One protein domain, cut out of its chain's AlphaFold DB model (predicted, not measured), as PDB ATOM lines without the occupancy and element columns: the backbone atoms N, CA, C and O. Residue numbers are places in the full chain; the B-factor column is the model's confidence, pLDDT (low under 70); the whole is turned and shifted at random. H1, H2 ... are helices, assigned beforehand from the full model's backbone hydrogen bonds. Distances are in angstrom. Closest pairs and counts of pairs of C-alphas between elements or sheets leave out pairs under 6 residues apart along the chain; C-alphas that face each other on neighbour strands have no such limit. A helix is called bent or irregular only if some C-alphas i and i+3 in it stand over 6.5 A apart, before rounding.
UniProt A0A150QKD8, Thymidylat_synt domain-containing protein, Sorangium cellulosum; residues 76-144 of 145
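AT A GLANCE: This is residues 76 to 144 of the 145 residues of the protein "Thymidylat_synt domain-containing protein" of Sorangium cellulosum (UniProt A0A150QKD8). Three helices lie side by side in a slab, with H2, the longest by residues, in the middle between H1 and H3; the short H4 sits past the end of H3, on the side of H2 away from H1. H1 and H2 run the same way, and the long link of residues 91 to 101 folds back from the end of H1 to the beginning of H2, while H2 and H3 make a helical hairpin. The printed part has 69 residues, with four named helices in the order H1, H2, H3, H4 and no named strand; the class is all helix. It is compact, with a radius of gyration of the C-alphas of 11.5 A and spans of 36 by 27 by 16 A.

IN THESE COORDINATES: H1, residues 76 to 90, begins with C-alpha 76 at (-29.025, -116.622, 87.321) and is 23.1 A long; it is only just irregular, C-alphas 76 and 79 being 7.0 A apart. H2, residues 102 to 119, begins with C-alpha 102 at (-25.249, -132.092, 82.518) and is 25.3 A long. H3, residues 124 to 132, measures 12.0 A. H4, residues 138 to 143, measures 10.3 A and ends with C-alpha 143 at (-38.678, -141.623, 77.003); it is irregular, with C-alphas 139 and 142 7.2 A apart.

HOW THE PARTS SIT: H1 touches H2 at a shallow tilt of 18 degrees, the same way; their closest C-alphas, of Ile 88 and Arg 112, are 5.9 A apart. H2, with residues 109 to 117 alone, touches H3 at a shallow tilt of 13 degrees, opposite ways, closest at the C-alphas of Ile 113 and Val 128, 5.5 A. H3 and H4 are close but not clearly touching, closest at the C-alphas of Gly 132 and Asn 141, 7.5 A. H2 and H4 are near each other, with 6 pairs of C-alphas within 10 A. H1 is apart from H3 and H4. In H2 and H3 every O i to N i+4 pair is within hydrogen-bond range; in H1 10 of 11 are, and in H4 0 of 2, beside 2 of 3 O i to N i+3 pairs.

THE WHOLE: The two C-alphas farthest apart, of Pro 76 and Asp 122, are 36.3 A apart. The printed part has no cut; the link H1 to H2 is long, and those from H2 to H3 and H3 to H4 are tight. Mean pLDDT of the printed part is 87.5, with residues 92 to 98 under 70.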
ATOM      1  N   PRO A  76     -29.765-117.333  88.364       95.31
ATOM      2  CA  PRO A  76     -29.025-116.622  87.321       95.31
ATOM      3  C   PRO A  76     -28.946-117.386  85.992       95.31
ATOM      4  O   PRO A  76     -28.709-116.779  84.945       95.31
ATOM      5  N   LEU A  77     -29.129-118.711  86.016       93.38
ATOM      6  CA  LEU A  77     -29.097-119.569  84.833       93.38
ATOM      7  C   LEU A  77     -30.442-119.598  84.092       93.38
ATOM      8  O   LEU A  77     -30.457-119.784  82.874       93.38
ATOM      9  N   LEU A  78     -31.561-119.389  84.799       93.06
ATOM     10  CA  LEU A  78     -32.913-119.532  84.246       93.06
ATOM     11  C   LEU A  78     -33.160-118.737  82.954       93.06
ATOM     12  O   LEU A  78     -33.714-119.332  82.030       93.06
ATOM     13  N   PRO A  79     -32.740-117.461  82.807       94.94
ATOM     14  CA  PRO A  79     -32.954-116.733  81.557       94.94
ATOM     15  C   PRO A  79     -32.325-117.439  80.350       94.94
ATOM     16  O   PRO A  79     -32.978-117.606  79.326       94.94
ATOM     17  N   LYS A  80     -31.097-117.952  80.500       93.19
ATOM     18  CA  LYS A  80     -30.396-118.685  79.435       93.19
ATOM     19  C   LYS A  80     -31.051-120.032  79.126       93.19
ATOM     20  O   LYS A  80     -31.072-120.448  77.971       93.19
ATOM     21  N   LEU A  81     -31.581-120.719  80.140       93.31
ATOM     22  CA  LEU A  81     -32.331-121.966  79.935       93.31
ATOM     23  C   LEU A  81     -33.625-121.721  79.160       93.31
ATOM     24  O   LEU A  81     -33.961-122.509  78.282       93.31
ATOM     25  N   LEU A  82     -34.328-120.627  79.458       93.81
ATOM     26  CA  LEU A  82     -35.553-120.247  78.757       93.81
ATOM     27  C   LEU A  82     -35.277-119.820  77.310       93.81
ATOM     28  O   LEU A  82     -36.029-120.204  76.423       93.81
ATOM     29  N   GLU A  83     -34.179-119.108  77.049       92.62
ATOM     30  CA  GLU A  83     -33.730-118.809  75.679       92.62
ATOM     31  C   GLU A  83     -33.444-120.096  74.884       92.62
ATOM     32  O   GLU A  83     -33.854-120.230  73.728       92.62
ATOM     33  N   ALA A  84     -32.777-121.073  75.509       92.25
ATOM     34  CA  ALA A  84     -32.509-122.369  74.889       92.25
ATOM     35  C   ALA A  84     -33.800-123.174  74.640       92.25
ATOM     36  O   ALA A  84     -33.964-123.746  73.561       92.25
ATOM     37  N   GLU A  85     -34.729-123.193  75.603       93.81
ATOM     38  CA  GLU A  85     -36.062-123.790  75.440       93.81
ATOM     39  C   GLU A  85     -36.807-123.162  74.264       93.81
ATOM     40  O   GLU A  85     -37.316-123.882  73.404       93.81
ATOM     41  N   GLU A  86     -36.830-121.833  74.186       92.69
ATOM     42  CA  GLU A  86     -37.552-121.114  73.145       92.69
ATOM     43  C   GLU A  86     -36.973-121.406  71.759       92.69
ATOM     44  O   GLU A  86     -37.724-121.653  70.806       92.69
ATOM     45  N   ALA A  87     -35.645-121.459  71.645       90.62
ATOM     46  CA  ALA A  87     -34.971-121.854  70.415       90.62
ATOM     47  C   ALA A  87     -35.350-123.285  69.988       90.62
ATOM     48  O   ALA A  87     -35.599-123.531  68.809       90.62
ATOM     49  N   ILE A  88     -35.443-124.228  70.933       91.62
ATOM     50  CA  ILE A  88     -35.861-125.615  70.666       91.62
ATOM     51  C   ILE A  88     -37.335-125.693  70.252       91.62
ATOM     52  O   ILE A  88     -37.690-126.447  69.339       91.62
ATOM     53  N   ARG A  89     -38.202-124.929  70.920       89.44
ATOM     54  CA  ARG A  89     -39.649-124.920  70.680       89.44
ATOM     55  C   ARG A  89     -40.016-124.288  69.340       89.44
ATOM     56  O   ARG A  89     -41.004-124.694  68.733       89.44
ATOM     57  N   THR A  90     -39.255-123.293  68.889       88.88
ATOM     58  CA  THR A  90     -39.501-122.585  67.622       88.88
ATOM     59  C   THR A  90     -38.730-123.177  66.438       88.88
ATOM     60  O   THR A  90     -39.175-123.034  65.298       88.88
ATOM     61  N   GLY A  91     -37.607-123.864  66.686       79.25
ATOM     62  CA  GLY A  91     -36.682-124.345  65.661       79.25
ATOM     63  C   GLY A  91     -36.218-125.799  65.864       79.25
ATOM     64  O   GLY A  91     -35.313-126.039  66.666       79.25
ATOM     65  N   PRO A  92     -36.707-126.778  65.072       65.31
ATOM     66  CA  PRO A  92     -36.279-128.184  65.161       65.31
ATOM     67  C   PRO A  92     -34.824-128.424  64.716       65.31
ATOM     68  O   PRO A  92     -34.313-129.527  64.851       65.31
ATOM     69  N   THR A  93     -34.131-127.411  64.189       65.88
ATOM     70  CA  THR A  93     -32.723-127.477  63.758       65.88
ATOM     71  C   THR A  93     -31.770-126.697  64.665       65.88
ATOM     72  O   THR A  93     -30.612-126.511  64.302       65.88
ATOM     73  N   SER A  94     -32.221-126.258  65.848       67.50
ATOM     74  CA  SER A  94     -31.370-125.537  66.806       67.50
ATOM     75  C   SER A  94     -30.068-126.322  67.106       67.50
ATOM     76  O   SER A  94     -30.104-127.560  67.135       67.50
ATOM     77  N   PRO A  95     -28.903-125.666  67.258       64.06
ATOM     78  CA  PRO A  95     -27.632-126.347  67.507       64.06
ATOM     79  C   PRO A  95     -27.623-127.136  68.833       64.06
ATOM     80  O   PRO A  95     -28.526-126.975  69.657       64.06
ATOM     81  N   PRO A  96     -26.614-128.004  69.047       64.75
ATOM     82  CA  PRO A  96     -26.483-128.779  70.273       64.75
ATOM     83  C   PRO A  96     -26.469-127.877  71.503       64.75
ATOM     84  O   PRO A  96     -25.741-126.880  71.557       64.75
ATOM     85  N   VAL A  97     -27.250-128.270  72.504       68.62
ATOM     86  CA  VAL A  97     -27.197-127.669  73.830       68.62
ATOM     87  C   VAL A  97     -25.817-127.978  74.394       68.62
ATOM     88  O   VAL A  97     -25.474-129.135  74.614       68.62
ATOM     89  N   SER A  98     -25.015-126.939  74.562       68.38
ATOM     90  CA  SER A  98     -23.702-127.013  75.187       68.38
ATOM     91  C   SER A  98     -23.572-125.834  76.138       68.38
ATOM     92  O   SER A  98     -24.215-124.805  75.919       68.38
ATOM     93  N   GLN A  99     -22.713-125.966  77.150       82.50
ATOM     94  CA  GLN A  99     -22.403-124.938  78.159       82.50
ATOM     95  C   GLN A  99     -23.356-124.893  79.363       82.50
ATOM     96  O   GLN A  99     -23.301-123.938  80.140       82.50
ATOM     97  N   PHE A 100     -24.184-125.918  79.564       90.81
ATOM     98  CA  PHE A 100     -24.942-126.069  80.805       90.81
ATOM     99  C   PHE A 100     -24.379-127.228  81.630       90.81
ATOM    100  O   PHE A 100     -23.632-128.068  81.138       90.81
ATOM    101  N   HIS A 101     -24.726-127.275  82.915       94.44
ATOM    102  CA  HIS A 101     -24.447-128.466  83.711       94.44
ATOM    103  C   HIS A 101     -25.203-129.673  83.114       94.44
ATOM    104  O   HIS A 101     -26.359-129.486  82.721       94.44
ATOM    105  N   PRO A 102     -24.632-130.896  83.108       94.38
ATOM    106  CA  PRO A 102     -25.249-132.092  82.518       94.38
ATOM    107  C   PRO A 102     -26.734-132.304  82.853       94.38
ATOM    108  O   PRO A 102     -27.530-132.591  81.968       94.38
ATOM    109  N   TYR A 103     -27.122-132.064  84.110       95.31
ATOM    110  CA  TYR A 103     -28.525-132.062  84.559       95.31
ATOM    111  C   TYR A 103     -29.454-131.205  83.675       95.31
ATOM    112  O   TYR A 103     -30.494-131.668  83.215       95.31
ATOM    113  N   TRP A 104     -29.079-129.951  83.418       94.81
ATOM    114  CA  TRP A 104     -29.884-129.031  82.614       94.81
ATOM    115  C   TRP A 104     -29.805-129.356  81.124       94.81
ATOM    116  O   TRP A 104     -30.783-129.168  80.401       94.81
ATOM    117  N   GLU A 105     -28.657-129.857  80.663       94.25
ATOM    118  CA  GLU A 105     -28.519-130.316  79.285       94.25
ATOM    119  C   GLU A 105     -29.462-131.487  78.995       94.25
ATOM    120  O   GLU A 105     -30.116-131.472  77.958       94.25
ATOM    121  N   ASP A 106     -29.612-132.446  79.912       93.88
ATOM    122  CA  ASP A 106     -30.550-133.565  79.757       93.88
ATOM    123  C   ASP A 106     -32.010-133.089  79.673       93.88
ATOM    124  O   ASP A 106     -32.759-133.539  78.803       93.88
ATOM    125  N   ILE A 107     -32.412-132.105  80.489       93.50
ATOM    126  CA  ILE A 107     -33.748-131.484  80.391       93.50
ATOM    127  C   ILE A 107     -33.951-130.841  79.009       93.50
ATOM    128  O   ILE A 107     -34.987-131.037  78.369       93.50
ATOM    129  N   LEU A 108     -32.964-130.097  78.507       93.94
ATOM    130  CA  LEU A 108     -33.051-129.483  77.181       93.94
ATOM    131  C   LEU A 108     -33.019-130.535  76.053       93.94
ATOM    132  O   LEU A 108     -33.724-130.382  75.054       93.94
ATOM    133  N   ARG A 109     -32.276-131.637  76.214       92.25
ATOM    134  CA  ARG A 109     -32.287-132.786  75.292       92.25
ATOM    135  C   ARG A 109     -33.669-133.438  75.239       92.25
ATOM    136  O   ARG A 109     -34.140-133.729  74.141       92.25
ATOM    137  N   LEU A 110     -34.358-133.595  76.374       92.44
ATOM    138  CA  LEU A 110     -35.743-134.088  76.416       92.44
ATOM    139  C   LEU A 110     -36.695-133.179  75.633       92.44
ATOM    140  O   LEU A 110     -37.478-133.654  74.809       92.44
ATOM    141  N   LEU A 111     -36.592-131.863  75.833       92.62
ATOM    142  CA  LEU A 111     -37.381-130.885  75.079       92.62
ATOM    143  C   LEU A 111     -37.064-130.937  73.581       92.62
ATOM    144  O   LEU A 111     -37.962-130.800  72.746       92.62
ATOM    145  N   ARG A 112     -35.805-131.201  73.219       90.69
ATOM    146  CA  ARG A 112     -35.420-131.386  71.822       90.69
ATOM    147  C   ARG A 112     -36.004-132.662  71.229       90.69
ATOM    148  O   ARG A 112     -36.571-132.588  70.145       90.69
ATOM    149  N   ILE A 113     -35.943-133.793  71.929       90.56
ATOM    150  CA  ILE A 113     -36.593-135.042  71.499       90.56
ATOM    151  C   ILE A 113     -38.096-134.814  71.293       90.56
ATOM    152  O   ILE A 113     -38.660-135.256  70.290       90.56
ATOM    153  N   TYR A 114     -38.748-134.081  72.199       91.44
ATOM    154  CA  TYR A 114     -40.149-133.700  72.039       91.44
ATOM    155  C   TYR A 114     -40.377-132.853  70.774       91.44
ATOM    156  O   TYR A 114     -41.283-133.152  69.992       91.44
ATOM    157  N   SER A 115     -39.542-131.838  70.533       90.62
ATOM    158  CA  SER A 115     -39.612-130.979  69.339       90.62
ATOM    159  C   SER A 115     -39.418-131.778  68.039       90.62
ATOM    160  O   SER A 115     -40.232-131.671  67.117       90.62
ATOM    161  N   GLU A 116     -38.426-132.672  67.981       89.50
ATOM    162  CA  GLU A 116     -38.187-133.566  66.835       89.50
ATOM    163  C   GLU A 116     -39.396-134.467  66.556       89.50
ATOM    164  O   GLU A 116     -39.851-134.569  65.415       89.50
ATOM    165  N   ASN A 117     -39.981-135.068  67.597       88.94
ATOM    166  CA  ASN A 117     -41.170-135.913  67.472       88.94
ATOM    167  C   ASN A 117     -42.433-135.136  67.084       88.94
ATOM    168  O   ASN A 117     -43.341-135.702  66.466       88.94
ATOM    169  N   ARG A 118     -42.506-133.849  67.430       90.06
ATOM    170  CA  ARG A 118     -43.609-132.961  67.057       90.06
ATOM    171  C   ARG A 118     -43.537-132.553  65.586       90.06
ATOM    172  O   ARG A 118     -44.571-132.552  64.919       90.06
ATOM    173  N   HIS A 119     -42.350-132.206  65.086       87.81
ATOM    174  CA  HIS A 119     -42.163-131.707  63.719       87.81
ATOM    175  C   HIS A 119     -41.914-132.811  62.684       87.81
ATOM    176  O   HIS A 119     -42.327-132.657  61.537       87.81
ATOM    177  N   LYS A 120     -41.274-133.919  63.079       88.19
ATOM    178  CA  LYS A 120     -40.999-135.107  62.247       88.19
ATOM    179  C   LYS A 120     -40.333-134.799  60.901       88.19
ATOM    180  O   LYS A 120     -40.685-135.393  59.885       88.19
ATOM    181  N   LEU A 121     -39.372-133.876  60.892       86.94
ATOM    182  CA  LEU A 121     -38.572-133.578  59.700       86.94
ATOM    183  C   LEU A 121     -37.726-134.790  59.283       86.94
ATOM    184  O   LEU A 121     -37.378-135.617  60.126       86.94
ATOM    185  N   ASP A 122     -37.332-134.868  58.014       90.19
ATOM    186  CA  ASP A 122     -36.515-135.973  57.499       90.19
ATOM    187  C   ASP A 122     -35.282-136.237  58.380       90.19
ATOM    188  O   ASP A 122     -34.613-135.312  58.849       90.19
ATOM    189  N   GLY A 123     -35.023-137.513  58.677       87.25
ATOM    190  CA  GLY A 123     -33.955-137.936  59.589       87.25
ATOM    191  C   GLY A 123     -34.228-137.714  61.087       87.25
ATOM    192  O   GLY A 123     -33.309-137.872  61.886       87.25
ATOM    193  N   TYR A 124     -35.453-137.357  61.512       88.25
ATOM    194  CA  TYR A 124     -35.735-137.101  62.940       88.25
ATOM    195  C   TYR A 124     -35.448-138.301  63.849       88.25
ATOM    196  O   TYR A 124     -35.013-138.097  64.973       88.25
ATOM    197  N   ARG A 125     -35.655-139.540  63.380       89.06
ATOM    198  CA  ARG A 125     -35.386-140.748  64.181       89.06
ATOM    199  C   ARG A 125     -33.906-140.884  64.528       89.06
ATOM    200  O   ARG A 125     -33.581-141.029  65.697       89.06
ATOM    201  N   GLU A 126     -33.031-140.723  63.536       90.00
ATOM    202  CA  GLU A 126     -31.576-140.738  63.736       90.00
ATOM    203  C   GLU A 126     -31.133-139.609  64.675       90.00
ATOM    204  O   GLU A 126     -30.271-139.807  65.529       90.00
ATOM    205  N   ARG A 127     -31.758-138.423  64.577       89.12
ATOM    206  CA  ARG A 127     -31.500-137.324  65.521       89.12
ATOM    207  C   ARG A 127     -31.965-137.654  66.936       89.12
ATOM    208  O   ARG A 127     -31.215-137.401  67.868       89.12
ATOM    209  N   VAL A 128     -33.165-138.210  67.111       89.62
ATOM    210  CA  VAL A 128     -33.692-138.610  68.428       89.62
ATOM    211  C   VAL A 128     -32.784-139.655  69.075       89.62
ATOM    212  O   VAL A 128     -32.397-139.468  70.225       89.62
ATOM    213  N   GLU A 129     -32.376-140.687  68.335       89.62
ATOM    214  CA  GLU A 129     -31.425-141.701  68.811       89.62
ATOM    215  C   GLU A 129     -30.072-141.073  69.176       89.62
ATOM    216  O   GLU A 129     -29.536-141.314  70.258       89.62
ATOM    217  N   GLY A 130     -29.549-140.195  68.314       89.88
ATOM    218  CA  GLY A 130     -28.292-139.487  68.555       89.88
ATOM    219  C   GLY A 130     -28.331-138.546  69.764       89.88
ATOM    220  O   GLY A 130     -27.316-138.391  70.440       89.88
ATOM    221  N   ILE A 131     -29.479-137.925  70.055       89.69
ATOM    222  CA  ILE A 131     -29.684-137.096  71.252       89.69
ATOM    223  C   ILE A 131     -29.821-137.980  72.495       89.69
ATOM    224  O   ILE A 131     -29.204-137.681  73.515       89.69
ATOM    225  N   GLY A 132     -30.587-139.073  72.412       88.94
ATOM    226  CA  GLY A 132     -30.758-140.031  73.508       88.94
ATOM    227  C   GLY A 132     -29.428-140.639  73.961       88.94
ATOM    228  O   GLY A 132     -29.169-140.737  75.157       88.94
ATOM    229  N   ALA A 133     -28.524-140.931  73.021       89.81
ATOM    230  CA  ALA A 133     -27.179-141.433  73.312       89.81
ATOM    231  C   ALA A 133     -26.270-140.435  74.065       89.81
ATOM    232  O   ALA A 133     -25.217-140.830  74.563       89.81
ATOM    233  N   GLN A 134     -26.647-139.153  74.140       90.44
ATOM    234  CA  GLN A 134     -25.906-138.103  74.852       90.44
ATOM    235  C   GLN A 134     -26.466-137.817  76.254       90.44
ATOM    236  O   GLN A 134     -25.953-136.924  76.930       90.44
ATOM    237  N   MET A 135     -27.522-138.518  76.680       91.19
ATOM    238  CA  MET A 135     -28.083-138.340  78.019       91.19
ATOM    239  C   MET A 135     -27.061-138.726  79.084       91.19
ATOM    240  O   MET A 135     -26.404-139.764  78.996       91.19
ATOM    241  N   SER A 136     -26.938-137.883  80.104       92.06
ATOM    242  CA  SER A 136     -26.022-138.111  81.223       92.06
ATOM    243  C   SER A 136     -26.656-138.977  82.313       92.06
ATOM    244  O   SER A 136     -25.950-139.712  83.002       92.06
ATOM    245  N   SER A 137     -27.981-138.912  82.470       91.19
ATOM    246  CA  SER A 137     -28.752-139.736  83.402       91.19
ATOM    247  C   SER A 137     -29.541-140.840  82.694       91.19
ATOM    248  O   SER A 137     -30.271-140.589  81.736       91.19
ATOM    249  N   SER A 138     -29.479-142.059  83.238       88.88
ATOM    250  CA  SER A 138     -30.320-143.185  82.811       88.88
ATOM    251  C   SER A 138     -31.796-143.024  83.180       88.88
ATOM    252  O   SER A 138     -32.630-143.733  82.617       88.88
ATOM    253  N   ALA A 139     -32.132-142.086  84.077       88.06
ATOM    254  CA  ALA A 139     -33.502-141.845  84.532       88.06
ATOM    255  C   ALA A 139     -34.465-141.502  83.390       88.06
ATOM    256  O   ALA A 139     -35.668-141.740  83.477       88.06
ATOM    257  N   TYR A 140     -33.931-140.978  82.288       87.44
ATOM    258  CA  TYR A 140     -34.716-140.529  81.149       87.44
ATOM    259  C   TYR A 140     -34.836-141.560  80.026       87.44
ATOM    260  O   TYR A 140     -35.610-141.333  79.096       87.44
ATOM    261  N   ASN A 141     -34.145-142.701  80.117       83.44
ATOM    262  CA  ASN A 141     -34.135-143.731  79.069       83.44
ATOM    263  C   ASN A 141     -35.539-144.240  78.711       83.44
ATOM    264  O   ASN A 141     -35.776-144.649  77.579       83.44
ATOM    265  N   VAL A 142     -36.493-144.149  79.643       76.69
ATOM    266  CA  VAL A 142     -37.904-144.520  79.438       76.69
ATOM    267  C   VAL A 142     -38.575-143.709  78.316       76.69
ATOM    268  O   VAL A 142     -39.558-144.157  77.736       76.69
ATOM    269  N   TYR A 143     -38.060-142.522  77.983       71.62
ATOM    270  CA  TYR A 143     -38.678-141.623  77.003       71.62
ATOM    271  C   TYR A 143     -38.167-141.790  75.565       71.62
ATOM    272  O   TYR A 143     -38.712-141.156  74.659       71.62
ATOM    273  N   PHE A 144     -37.126-142.593  75.338       70.69
ATOM    274  CA  PHE A 144     -36.530-142.786  74.007       70.69
ATOM    275  C   PHE A 144     -35.975-144.202  73.764       70.69
ATOM    276  O   PHE A 144     -35.287-144.408  72.763       70.69
TER     277      PHE A 144